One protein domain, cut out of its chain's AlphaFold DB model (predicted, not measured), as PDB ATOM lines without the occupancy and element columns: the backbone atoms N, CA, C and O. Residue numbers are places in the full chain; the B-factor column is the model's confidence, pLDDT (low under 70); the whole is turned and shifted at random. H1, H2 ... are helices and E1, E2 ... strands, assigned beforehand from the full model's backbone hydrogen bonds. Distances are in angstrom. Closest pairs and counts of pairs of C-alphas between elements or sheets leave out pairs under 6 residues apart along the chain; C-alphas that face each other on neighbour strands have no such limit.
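What this domain is: This is residues 3 to 77 and 232 to 242 of the 242 residues of an uncharacterized protein of Leptolyngbya sp. SIO1E4 (UniProt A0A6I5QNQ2). With little regular structure, this is a narrow sheet of three antiparallel strands among long loops, short E4 near its E3 edge, and residues 50 to 57, of which 53 to 56 belong to H1, sticking out. The order E1 - E2 - E3 is a meander, each strand the antiparallel neighbour of the one before. The 86 printed residues hold E1, E2, E3, H1, E4, mostly strand, with 30 residues in named elements; only just loose, close to compact, radius of gyration of the C-alphas 14.5 A, spans 37 by 31 by 26 A.

Where its parts are: From first to last C-alpha, E2, residues 22 to 31, measures 26.2 A; E3, residues 39 to 46, 21.9 A; E1, residues 3 to 7, 13.7 A, from (349.206, 270.105, 403.230). H1, residues 53 to 56, measures 6.5 A; E4, residues 239 to 241, 7.0 A, to (346.200, 270.823, 388.801).

How they stand to each other: Hairpin E1 and E2 has N 6 and O 23 at 2.9 A; hairpin E2 and E3, N 42 and O 26 at 2.7 A. E4 pairs with no named strand; its closest C-alpha to E3, Tyr 239, is 7.0 A from that of Val 43. H1, too short for an O i to N i+4 pair, is not on the sheet.

The domain as a whole: Residues 78 to 231 are cut out, a 24.5 A gap between C-alphas 77 and 232. The E1 to E2 link is long. Residues 29 to 39, 53 to 71 and 232 to 242 have pLDDT under 70.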
ATOM      1  N   VAL A   3     348.209 269.036 403.426       81.25
ATOM      2  CA  VAL A   3     349.206 270.105 403.230       81.25
ATOM      3  C   VAL A   3     348.608 271.497 403.351       81.25
ATOM      4  O   VAL A   3     349.303 272.440 403.704       81.25
ATOM      5  N   VAL A   4     347.296 271.615 403.139       87.19
ATOM      6  CA  VAL A   4     346.522 272.819 403.443       87.19
ATOM      7  C   VAL A   4     345.268 272.416 404.193       87.19
ATOM      8  O   VAL A   4     344.568 271.481 403.795       87.19
ATOM      9  N   GLN A   5     344.955 273.157 405.252       88.44
ATOM     10  CA  GLN A   5     343.674 273.091 405.943       88.44
ATOM     11  C   GLN A   5     343.180 274.514 406.195       88.44
ATOM     12  O   GLN A   5     343.851 275.288 406.870       88.44
ATOM     13  N   LEU A   6     342.009 274.853 405.659       90.25
ATOM     14  CA  LEU A   6     341.416 276.183 405.796       90.25
ATOM     15  C   LEU A   6     340.001 276.048 406.337       90.25
ATOM     16  O   LEU A   6     339.189 275.300 405.790       90.25
ATOM     17  N   ARG A   7     339.684 276.779 407.405       92.19
ATOM     18  CA  ARG A   7     338.305 276.885 407.889       92.19
ATOM     19  C   ARG A   7     337.570 277.969 407.114       92.19
ATOM     20  O   ARG A   7     338.163 278.976 406.737       92.19
ATOM     21  N   ARG A   8     336.252 277.821 406.963       93.94
ATOM     22  CA  ARG A   8     335.388 278.841 406.346       93.94
ATOM     23  C   ARG A   8     335.518 280.209 407.026       93.94
ATOM     24  O   ARG A   8     335.427 281.231 406.357       93.94
ATOM     25  N   SER A   9     335.746 280.233 408.340       93.00
ATOM     26  CA  SER A   9     335.980 281.469 409.103       93.00
ATOM     27  C   SER A   9     337.245 282.210 408.678       93.00
ATOM     28  O   SER A   9     337.271 283.435 408.733       93.00
ATOM     29  N   ASP A  10     338.269 281.463 408.270       90.50
ATOM     30  CA  ASP A  10     339.608 281.984 408.003       90.50
ATOM     31  C   ASP A  10     339.776 282.310 406.511       90.50
ATOM     32  O   ASP A  10     340.525 283.213 406.152       90.50
ATOM     33  N   ALA A  11     339.033 281.613 405.644       90.38
ATOM     34  CA  ALA A  11     339.036 281.800 404.196       90.38
ATOM     35  C   ALA A  11     337.609 281.966 403.617       90.38
ATOM     36  O   ALA A  11     337.173 281.158 402.792       90.38
ATOM     37  N   PRO A  12     336.851 283.009 404.014       89.38
ATOM     38  CA  PRO A  12     335.448 283.172 403.615       89.38
ATOM     39  C   PRO A  12     335.249 283.461 402.118       89.38
ATOM     40  O   PRO A  12     334.127 283.380 401.626       89.38
ATOM     41  N   MET A  13     336.317 283.814 401.397       87.75
ATOM     42  CA  MET A  13     336.303 284.044 399.949       87.75
ATOM     43  C   MET A  13     336.218 282.750 399.130       87.75
ATOM     44  O   MET A  13     335.893 282.800 397.945       87.75
ATOM     45  N   LEU A  14     336.529 281.599 399.734       88.19
ATOM     46  CA  LEU A  14     336.467 280.314 399.050       88.19
ATOM     47  C   LEU A  14     335.017 279.830 398.887       88.19
ATOM     48  O   LEU A  14     334.169 280.104 399.741       88.19
ATOM     49  N   PRO A  15     334.716 279.064 397.823       87.44
ATOM     50  CA  PRO A  15     333.365 278.600 397.517       87.44
ATOM     51  C   PRO A  15     332.966 277.386 398.374       87.44
ATOM     52  O   PRO A  15     332.706 276.309 397.842       87.44
ATOM     53  N   PHE A  16     332.934 277.541 399.699       88.88
ATOM     54  CA  PHE A  16     332.520 276.476 400.615       88.88
ATOM     55  C   PHE A  16     331.086 276.000 400.310       88.88
ATOM     56  O   PHE A  16     330.172 276.831 400.323       88.88
ATOM     57  N   PRO A  17     330.859 274.685 400.109       88.88
ATOM     58  CA  PRO A  17     329.519 274.098 400.094       88.88
ATOM     59  C   PRO A  17     328.761 274.393 401.390       88.88
ATOM     60  O   PRO A  17     329.381 274.497 402.448       88.88
ATOM     61  N   ASP A  18     327.432 274.497 401.342       88.62
ATOM     62  CA  ASP A  18     326.602 274.896 402.491       88.62
ATOM     63  C   ASP A  18     326.811 274.027 403.743       88.62
ATOM     64  O   ASP A  18     326.745 274.539 404.860       88.62
ATOM     65  N   ASP A  19     327.130 272.748 403.564       89.50
ATOM     66  CA  ASP A  19     327.329 271.743 404.607       89.50
ATOM     67  C   ASP A  19     328.798 271.528 405.020       89.50
ATOM     68  O   ASP A  19     329.077 270.666 405.850       89.50
ATOM     69  N   ALA A  20     329.741 272.321 404.500       91.50
ATOM     70  CA  ALA A  20     331.168 272.195 404.804       91.50
ATOM     71  C   ALA A  20     331.757 273.464 405.441       91.50
ATOM     72  O   ALA A  20     331.583 274.576 404.944       91.50
ATOM     73  N   ASP A  21     332.524 273.324 406.519       94.44
ATOM     74  CA  ASP A  21     333.245 274.430 407.168       94.44
ATOM     75  C   ASP A  21     334.774 274.262 407.133       94.44
ATOM     76  O   ASP A  21     335.494 275.148 407.601       94.44
ATOM     77  N   LEU A  22     335.267 273.167 406.546       92.25
ATOM     78  CA  LEU A  22     336.682 272.847 406.399       92.25
ATOM     79  C   LEU A  22     337.022 272.463 404.954       92.25
ATOM     80  O   LEU A  22     336.445 271.539 404.386       92.25
ATOM     81  N   PHE A  23     338.012 273.147 404.393       91.12
ATOM     82  CA  PHE A  23     338.687 272.791 403.155       91.12
ATOM     83  C   PHE A  23     339.992 272.074 403.496       91.12
ATOM     84  O   PHE A  23     340.743 272.527 404.364       91.12
ATOM     85  N   GLN A  24     340.281 270.975 402.804       88.69
ATOM     86  CA  GLN A  24     341.561 270.286 402.895       88.69
ATOM     87  C   GLN A  24     342.124 270.006 401.509       88.69
ATOM     88  O   GLN A  24     341.435 269.443 400.659       88.69
ATOM     89  N   LEU A  25     343.405 270.313 401.334       87.56
ATOM     90  CA  LEU A  25     344.200 269.802 400.230       87.56
ATOM     91  C   LEU A  25     345.138 268.736 400.776       87.56
ATOM     92  O   LEU A  25     345.911 268.978 401.706       87.56
ATOM     93  N   LEU A  26     345.030 267.536 400.223       83.94
ATOM     94  CA  LEU A  26     345.904 266.416 400.513       83.94
ATOM     95  C   LEU A  26     346.800 266.202 399.305       83.94
ATOM     96  O   LEU A  26     346.321 266.278 398.185       83.94
ATOM     97  N   TRP A  27     348.070 265.881 399.511       80.94
ATOM     98  CA  TRP A  27     348.922 265.404 398.430       80.94
ATOM     99  C   TRP A  27     349.444 263.997 398.686       80.94
ATOM    100  O   TRP A  27     349.517 263.523 399.830       80.94
ATOM    101  N   TYR A  28     349.762 263.305 397.607       75.69
ATOM    102  CA  TYR A  28     350.482 262.050 397.630       75.69
ATOM    103  C   TYR A  28     351.986 262.364 397.633       75.69
ATOM    104  O   TYR A  28     352.441 263.057 396.726       75.69
ATOM    105  N   PRO A  29     352.767 261.910 398.634       66.94
ATOM    106  CA  PRO A  29     354.156 262.338 398.853       66.94
ATOM    107  C   PRO A  29     355.164 261.636 397.921       66.94
ATOM    108  O   PRO A  29     356.265 261.271 398.329       66.94
ATOM    109  N   GLN A  30     354.766 261.400 396.674       67.19
ATOM    110  CA  GLN A  30     355.583 260.791 395.635       67.19
ATOM    111  C   GLN A  30     355.274 261.500 394.318       67.19
ATOM    112  O   GLN A  30     354.104 261.609 393.934       67.19
ATOM    113  N   ALA A  31     356.320 261.972 393.638       61.22
ATOM    114  CA  ALA A  31     356.190 262.480 392.283       61.22
ATOM    115  C   ALA A  31     355.737 261.348 391.356       61.22
ATOM    116  O   ALA A  31     356.237 260.224 391.429       61.22
ATOM    117  N   TYR A  32     354.805 261.662 390.462       59.28
ATOM    118  CA  TYR A  32     354.539 260.820 389.304       59.28
ATOM    119  C   TYR A  32     355.369 261.342 388.127       59.28
ATOM    120  O   TYR A  32     355.350 262.534 387.809       59.28
ATOM    121  N   ASP A  33     356.112 260.440 387.492       54.12
ATOM    122  CA  ASP A  33     356.956 260.697 386.318       54.12
ATOM    123  C   ASP A  33     356.150 261.203 385.108       54.12
ATOM    124  O   ASP A  33     356.649 261.983 384.298       54.12
ATOM    125  N   GLU A  34     354.879 260.819 385.028       54.31
ATOM    126  CA  GLU A  34     353.942 261.176 383.961       54.31
ATOM    127  C   GLU A  34     353.361 262.607 384.045       54.31
ATOM    128  O   GLU A  34     352.862 263.101 383.034       54.31
ATOM    129  N   TRP A  35     353.483 263.316 385.181       50.62
ATOM    130  CA  TRP A  35     352.861 264.644 385.405       50.62
ATOM    131  C   TRP A  35     353.844 265.767 385.779       50.62
ATOM    132  O   TRP A  35     353.446 266.797 386.318       50.62
ATOM    133  N   GLY A  36     355.135 265.603 385.480       54.56
ATOM    134  CA  GLY A  36     356.094 266.713 385.556       54.56
ATOM    135  C   GLY A  36     356.652 267.025 386.949       54.56
ATOM    136  O   GLY A  36     356.915 268.185 387.240       54.56
ATOM    137  N   TYR A  37     356.918 266.004 387.772       61.97
ATOM    138  CA  TYR A  37     357.505 266.130 389.122       61.97
ATOM    139  C   TYR A  37     356.617 266.818 390.177       61.97
ATOM    140  O   TYR A  37     357.105 267.126 391.258       61.97
ATOM    141  N   ASN A  38     355.322 267.018 389.916       64.00
ATOM    142  CA  ASN A  38     354.380 267.526 390.919       64.00
ATOM    143  C   ASN A  38     353.653 266.377 391.644       64.00
ATOM    144  O   ASN A  38     353.392 265.328 391.042       64.00
ATOM    145  N   PRO A  39     353.312 266.541 392.936       68.62
ATOM    146  CA  PRO A  39     352.606 265.513 393.682       68.62
ATOM    147  C   PRO A  39     351.140 265.464 393.247       68.62
ATOM    148  O   PRO A  39     350.508 266.492 392.993       68.62
ATOM    149  N   ARG A  40     350.549 264.266 393.218       76.06
ATOM    150  CA  ARG A  40     349.101 264.144 393.010       76.06
ATOM    151  C   ARG A  40     348.384 264.755 394.209       76.06
ATOM    152  O   ARG A  40     348.506 264.241 395.319       76.06
ATOM    153  N   VAL A  41     347.615 265.814 393.990       78.62
ATOM    154  CA  VAL A  41     346.767 266.409 395.033       78.62
ATOM    155  C   VAL A  41     345.373 265.806 395.012       78.62
ATOM    156  O   VAL A  41     344.995 265.214 394.010       78.62
ATOM    157  N   GLU A  42     344.621 265.965 396.094       81.94
ATOM    158  CA  GLU A  42     343.189 265.718 396.242       81.94
ATOM    159  C   GLU A  42     342.582 266.808 397.127       81.94
ATOM    160  O   GLU A  42     343.162 267.197 398.143       81.94
ATOM    161  N   VAL A  43     341.401 267.291 396.750       85.12
ATOM    162  CA  VAL A  43     340.686 268.354 397.464       85.12
ATOM    163  C   VAL A  43     339.452 267.782 398.151       85.12
ATOM    164  O   VAL A  43     338.716 266.996 397.562       85.12
ATOM    165  N   TYR A  44     339.213 268.206 399.392       86.31
ATOM    166  CA  TYR A  44     338.067 267.793 400.191       86.31
ATOM    167  C   TYR A  44     337.391 268.989 400.860       86.31
ATOM    168  O   TYR A  44     338.049 269.804 401.506       86.31
ATOM    169  N   TRP A  45     336.063 269.016 400.795       88.88
ATOM    170  CA  TRP A  45     335.200 269.893 401.585       88.88
ATOM    171  C   TRP A  45     334.513 269.050 402.655       88.88
ATOM    172  O   TRP A  45     333.967 267.991 402.345       88.88
ATOM    173  N   ARG A  46     334.597 269.453 403.924       90.00
ATOM    174  CA  ARG A  46     334.129 268.649 405.062       90.00
ATOM    175  C   ARG A  46     333.444 269.503 406.122       90.00
ATOM    176  O   ARG A  46     333.783 270.671 406.294       90.00
ATOM    177  N   ASP A  47     332.538 268.886 406.877       91.50
ATOM    178  CA  ASP A  47     332.102 269.389 408.182       91.50
ATOM    179  C   ASP A  47     333.124 268.955 409.239       91.50
ATOM    180  O   ASP A  47     333.288 267.765 409.522       91.50
ATOM    181  N   SER A  48     333.818 269.919 409.835       90.25
ATOM    182  CA  SER A  48     334.840 269.719 410.856       90.25
ATOM    183  C   SER A  48     334.328 268.947 412.074       90.25
ATOM    184  O   SER A  48     335.116 268.266 412.730       90.25
ATOM    185  N   LYS A  49     333.016 268.967 412.352       89.38
ATOM    186  CA  LYS A  49     332.391 268.201 413.447       89.38
ATOM    187  C   LYS A  49     332.341 266.701 413.182       89.38
ATOM    188  O   LYS A  49     332.193 265.925 414.122       89.38
ATOM    189  N   THR A  50     332.436 266.291 411.921       86.94
ATOM    190  CA  THR A  50     332.425 264.875 411.526       86.94
ATOM    191  C   THR A  50     333.800 264.220 411.651       86.94
ATOM    192  O   THR A  50     333.904 262.996 411.561       86.94
ATOM    193  N   LEU A  51     334.856 265.007 411.884       81.88
ATOM    194  CA  LEU A  51     336.218 264.506 412.017       81.88
ATOM    195  C   LEU A  51     336.487 264.021 413.444       81.88
ATOM    196  O   LEU A  51     336.208 264.713 414.422       81.88
ATOM    197  N   SER A  52     337.071 262.828 413.565       72.38
ATOM    198  CA  SER A  52     337.560 262.323 414.848       72.38
ATOM    199  C   SER A  52     338.926 262.932 415.175       72.38
ATOM    200  O   SER A  52     339.707 263.238 414.274       72.38
ATOM    201  N   ALA A  53     339.262 263.047 416.462       62.16
ATOM    202  CA  ALA A  53     340.598 263.478 416.889       62.16
ATOM    203  C   ALA A  53     341.722 262.560 416.356       62.16
ATOM    204  O   ALA A  53     342.840 263.015 416.139       62.16
ATOM    205  N   ASP A  54     341.403 261.297 416.054       58.47
ATOM    206  CA  ASP A  54     342.333 260.314 415.481       58.47
ATOM    207  C   ASP A  54     342.577 260.511 413.970       58.47
ATOM    208  O   ASP A  54     343.430 259.851 413.378       58.47
ATOM    209  N   SER A  55     341.851 261.432 413.327       57.56
ATOM    210  CA  SER A  55     341.983 261.735 411.892       57.56
ATOM    211  C   SER A  55     343.258 262.526 411.549       57.56
ATOM    212  O   SER A  55     343.522 262.773 410.374       57.56
ATOM    213  N   VAL A  56     344.040 262.936 412.557       53.81
ATOM    214  CA  VAL A  56     345.253 263.774 412.431       53.81
ATOM    215  C   VAL A  56     346.537 262.934 412.374       53.81
ATOM    216  O   VAL A  56     347.633 263.434 412.607       53.81
ATOM    217  N   LEU A  57     346.450 261.637 412.071       51.59
ATOM    218  CA  LEU A  57     347.658 260.865 411.795       51.59
ATOM    219  C   LEU A  57     348.248 261.340 410.463       51.59
ATOM    220  O   LEU A  57     347.788 260.945 409.392       51.59
ATOM    221  N   ILE A  58     349.274 262.195 410.538       56.53
ATOM    222  CA  ILE A  58     350.214 262.395 409.434       56.53
ATOM    223  C   ILE A  58     350.786 261.004 409.147       56.53
ATOM    224  O   ILE A  58     351.440 260.436 410.026       56.53
ATOM    225  N   PRO A  59     350.490 260.391 407.989       55.31
ATOM    226  CA  PRO A  59     350.963 259.045 407.740       55.31
ATOM    227  C   PRO A  59     352.492 259.087 407.701       55.31
ATOM    228  O   PRO A  59     353.074 259.905 406.991       55.31
ATOM    229  N   ILE A  60     353.141 258.235 408.494       54.00
ATOM    230  CA  ILE A  60     354.591 258.052 408.424       54.00
ATOM    231  C   ILE A  60     354.849 257.262 407.141       54.00
ATOM    232  O   ILE A  60     354.510 256.083 407.060       54.00
ATOM    233  N   TYR A  61     355.387 257.918 406.116       56.94
ATOM    234  CA  TYR A  61     355.752 257.261 404.863       56.94
ATOM    235  C   TYR A  61     357.215 256.823 404.932       56.94
ATOM    236  O   TYR A  61     358.098 257.660 405.072       56.94
ATOM    237  N   GLU A  62     357.486 255.521 404.821       53.97
ATOM    238  CA  GLU A  62     358.860 254.984 404.839       53.97
ATOM    239  C   GLU A  62     359.620 255.225 403.519       53.97
ATOM    240  O   GLU A  62     360.845 255.229 403.519       53.97
ATOM    241  N   ASN A  63     358.905 255.475 402.414       54.66
ATOM    242  CA  ASN A  63     359.458 255.753 401.083       54.66
ATOM    243  C   ASN A  63     358.856 257.052 400.532       54.66
ATOM    244  O   ASN A  63     357.907 257.016 399.750       54.66
ATOM    245  N   HIS A  64     359.369 258.192 400.983       56.38
ATOM    246  CA  HIS A  64     359.052 259.503 400.425       56.38
ATOM    247  C   HIS A  64     360.284 260.052 399.707       56.38
ATOM    248  O   HIS A  64     361.413 259.758 400.094       56.38
ATOM    249  N   GLU A  65     360.073 260.850 398.663       56.97
ATOM    250  CA  GLU A  65     361.125 261.776 398.253       56.97
ATOM    251  C   GLU A  65     361.164 262.896 399.302       56.97
ATOM    252  O   GLU A  65     360.115 263.456 399.632       56.97
ATOM    253  N   ASP A  66     362.349 263.213 399.839       58.62
ATOM    254  CA  ASP A  66     362.536 264.220 400.904       58.62
ATOM    255  C   ASP A  66     361.871 265.575 400.575       58.62
ATOM    256  O   ASP A  66     361.488 266.327 401.468       58.62
ATOM    257  N   ILE A  67     361.665 265.852 399.285       56.25
ATOM    258  CA  ILE A  67     361.060 267.074 398.746       56.25
ATOM    259  C   ILE A  67     359.536 267.196 398.972       56.25
ATOM    260  O   ILE A  67     358.997 268.296 398.887       56.25
ATOM    261  N   PHE A  68     358.808 266.120 399.299       63.47
ATOM    262  CA  PHE A  68     357.349 266.183 399.540       63.47
ATOM    263  C   PHE A  68     356.948 266.032 401.008       63.47
ATOM    264  O   PHE A  68     355.767 265.827 401.315       63.47
ATOM    265  N   VAL A  69     357.912 266.130 401.925       66.12
ATOM    266  CA  VAL A  69     357.653 266.137 403.367       66.12
ATOM    267  C   VAL A  69     357.130 267.509 403.776       66.12
ATOM    268  O   VAL A  69     357.737 268.533 403.481       66.12
ATOM    269  N   VAL A  70     355.993 267.529 404.475       67.06
ATOM    270  CA  VAL A  70     355.411 268.757 405.022       67.06
ATOM    271  C   VAL A  70     355.651 268.792 406.515       67.06
ATOM    272  O   VAL A  70     355.387 267.822 407.228       67.06
ATOM    273  N   HIS A  71     356.141 269.932 406.983       69.31
ATOM    274  CA  HIS A  71     356.267 270.227 408.398       69.31
ATOM    275  C   HIS A  71     355.049 271.019 408.859       69.31
ATOM    276  O   HIS A  71     354.578 271.911 408.156       69.31
ATOM    277  N   GLU A  72     354.548 270.702 410.052       71.31
ATOM    278  CA  GLU A  72     353.532 271.536 410.681       71.31
ATOM    279  C   GLU A  72     354.092 272.949 410.859       71.31
ATOM    280  O   GLU A  72     355.159 273.150 411.445       71.31
ATOM    281  N   CYS A  73     353.370 273.930 410.335       70.75
ATOM    282  CA  CYS A  73     353.736 275.327 410.423       70.75
ATOM    283  C   CYS A  73     352.508 276.170 410.760       70.75
ATOM    284  O   CYS A  73     351.359 275.773 410.557       70.75
ATOM    285  N   ARG A  74     352.759 277.363 411.298       73.81
ATOM    286  CA  ARG A  74     351.725 278.369 411.509       73.81
ATOM    287  C   ARG A  74     351.833 279.399 410.397       73.81
ATOM    288  O   ARG A  74     352.876 280.026 410.257       73.81
ATOM    289  N   VAL A  75     350.743 279.608 409.672       77.38
ATOM    290  CA  VAL A  75     350.645 280.680 408.676       77.38
ATOM    291  C   VAL A  75     350.295 282.016 409.338       77.38
ATOM    292  O   VAL A  75     349.572 282.055 410.340       77.38
ATOM    293  N   GLN A  76     350.802 283.111 408.773       82.25
ATOM    294  CA  GLN A  76     350.416 284.485 409.103       82.25
ATOM    295  C   GLN A  76     349.878 285.136 407.822       82.25
ATOM    296  O   GLN A  76     350.659 285.647 407.031       82.25
ATOM    297  N   PRO A  77     348.567 285.031 407.543       86.06
ATOM    298  CA  PRO A  77     348.028 285.500 406.276       86.06
ATOM    299  C   PRO A  77     348.001 287.029 406.212       86.06
ATOM    300  O   PRO A  77     347.561 287.689 407.158       86.06
ATOM    301  N   THR A 232     333.241 273.975 390.352       66.88
ATOM    302  CA  THR A 232     332.154 274.289 391.300       66.88
ATOM    303  C   THR A 232     330.767 273.891 390.798       66.88
ATOM    304  O   THR A 232     329.775 274.198 391.452       66.88
ATOM    305  N   SER A 233     330.665 273.323 389.596       62.97
ATOM    306  CA  SER A 233     329.387 272.977 388.961       62.97
ATOM    307  C   SER A 233     329.053 271.486 389.020       62.97
ATOM    308  O   SER A 233     327.913 271.100 388.765       62.97
ATOM    309  N   VAL A 234     330.028 270.654 389.383       56.34
ATOM    310  CA  VAL A 234     329.827 269.243 389.724       56.34
ATOM    311  C   VAL A 234     329.817 269.103 391.240       56.34
ATOM    312  O   VAL A 234     330.494 269.846 391.950       56.34
ATOM    313  N   ASP A 235     329.046 268.128 391.719       53.78
ATOM    314  CA  ASP A 235     329.128 267.597 393.087       53.78
ATOM    315  C   ASP A 235     330.616 267.442 393.485       53.78
ATOM    316  O   ASP A 235     331.399 267.072 392.607       53.78
ATOM    317  N   PRO A 236     331.034 267.720 394.738       47.94
ATOM    318  CA  PRO A 236     332.301 268.389 395.103       47.94
ATOM    319  C   PRO A 236     333.620 267.605 394.889       47.94
ATOM    320  O   PRO A 236     334.596 267.803 395.610       47.94
ATOM    321  N   TRP A 237     333.696 266.731 393.890       47.84
ATOM    322  CA  TRP A 237     334.687 265.667 393.755       47.84
ATOM    323  C   TRP A 237     335.593 265.786 392.522       47.84
ATOM    324  O   TRP A 237     336.371 264.869 392.263       47.84
ATOM    325  N   THR A 238     335.538 266.885 391.761       52.81
ATOM    326  CA  THR A 238     336.349 267.046 390.536       52.81
ATOM    327  C   THR A 238     337.262 268.271 390.610       52.81
ATOM    328  O   THR A 238     336.797 269.410 390.652       52.81
ATOM    329  N   TYR A 239     338.576 268.035 390.615       54.84
ATOM    330  CA  TYR A 239     339.634 269.054 390.621       54.84
ATOM    331  C   TYR A 239     340.656 268.770 389.506       54.84
ATOM    332  O   TYR A 239     340.748 267.641 389.016       54.84
ATOM    333  N   GLN A 240     341.419 269.790 389.107       54.19
ATOM    334  CA  GLN A 240     342.590 269.656 388.230       54.19
ATOM    335  C   GLN A 240     343.736 270.536 388.743       54.19
ATOM    336  O   GLN A 240     343.507 271.583 389.353       54.19
ATOM    337  N   THR A 241     344.965 270.090 388.498       51.12
ATOM    338  CA  THR A 241     346.200 270.823 388.801       51.12
ATOM    339  C   THR A 241     346.824 271.351 387.521       51.12
ATOM    340  O   THR A 241     346.854 270.626 386.523       51.12
ATOM    341  N   ALA A 242     347.331 272.580 387.586       52.56
ATOM    342  CA  ALA A 242     348.174 273.199 386.568       52.56
ATOM    343  C   ALA A 242     349.620 273.242 387.049       52.56
ATOM    344  O   ALA A 242     349.810 273.682 388.211       52.56
TER     345      ALA A 242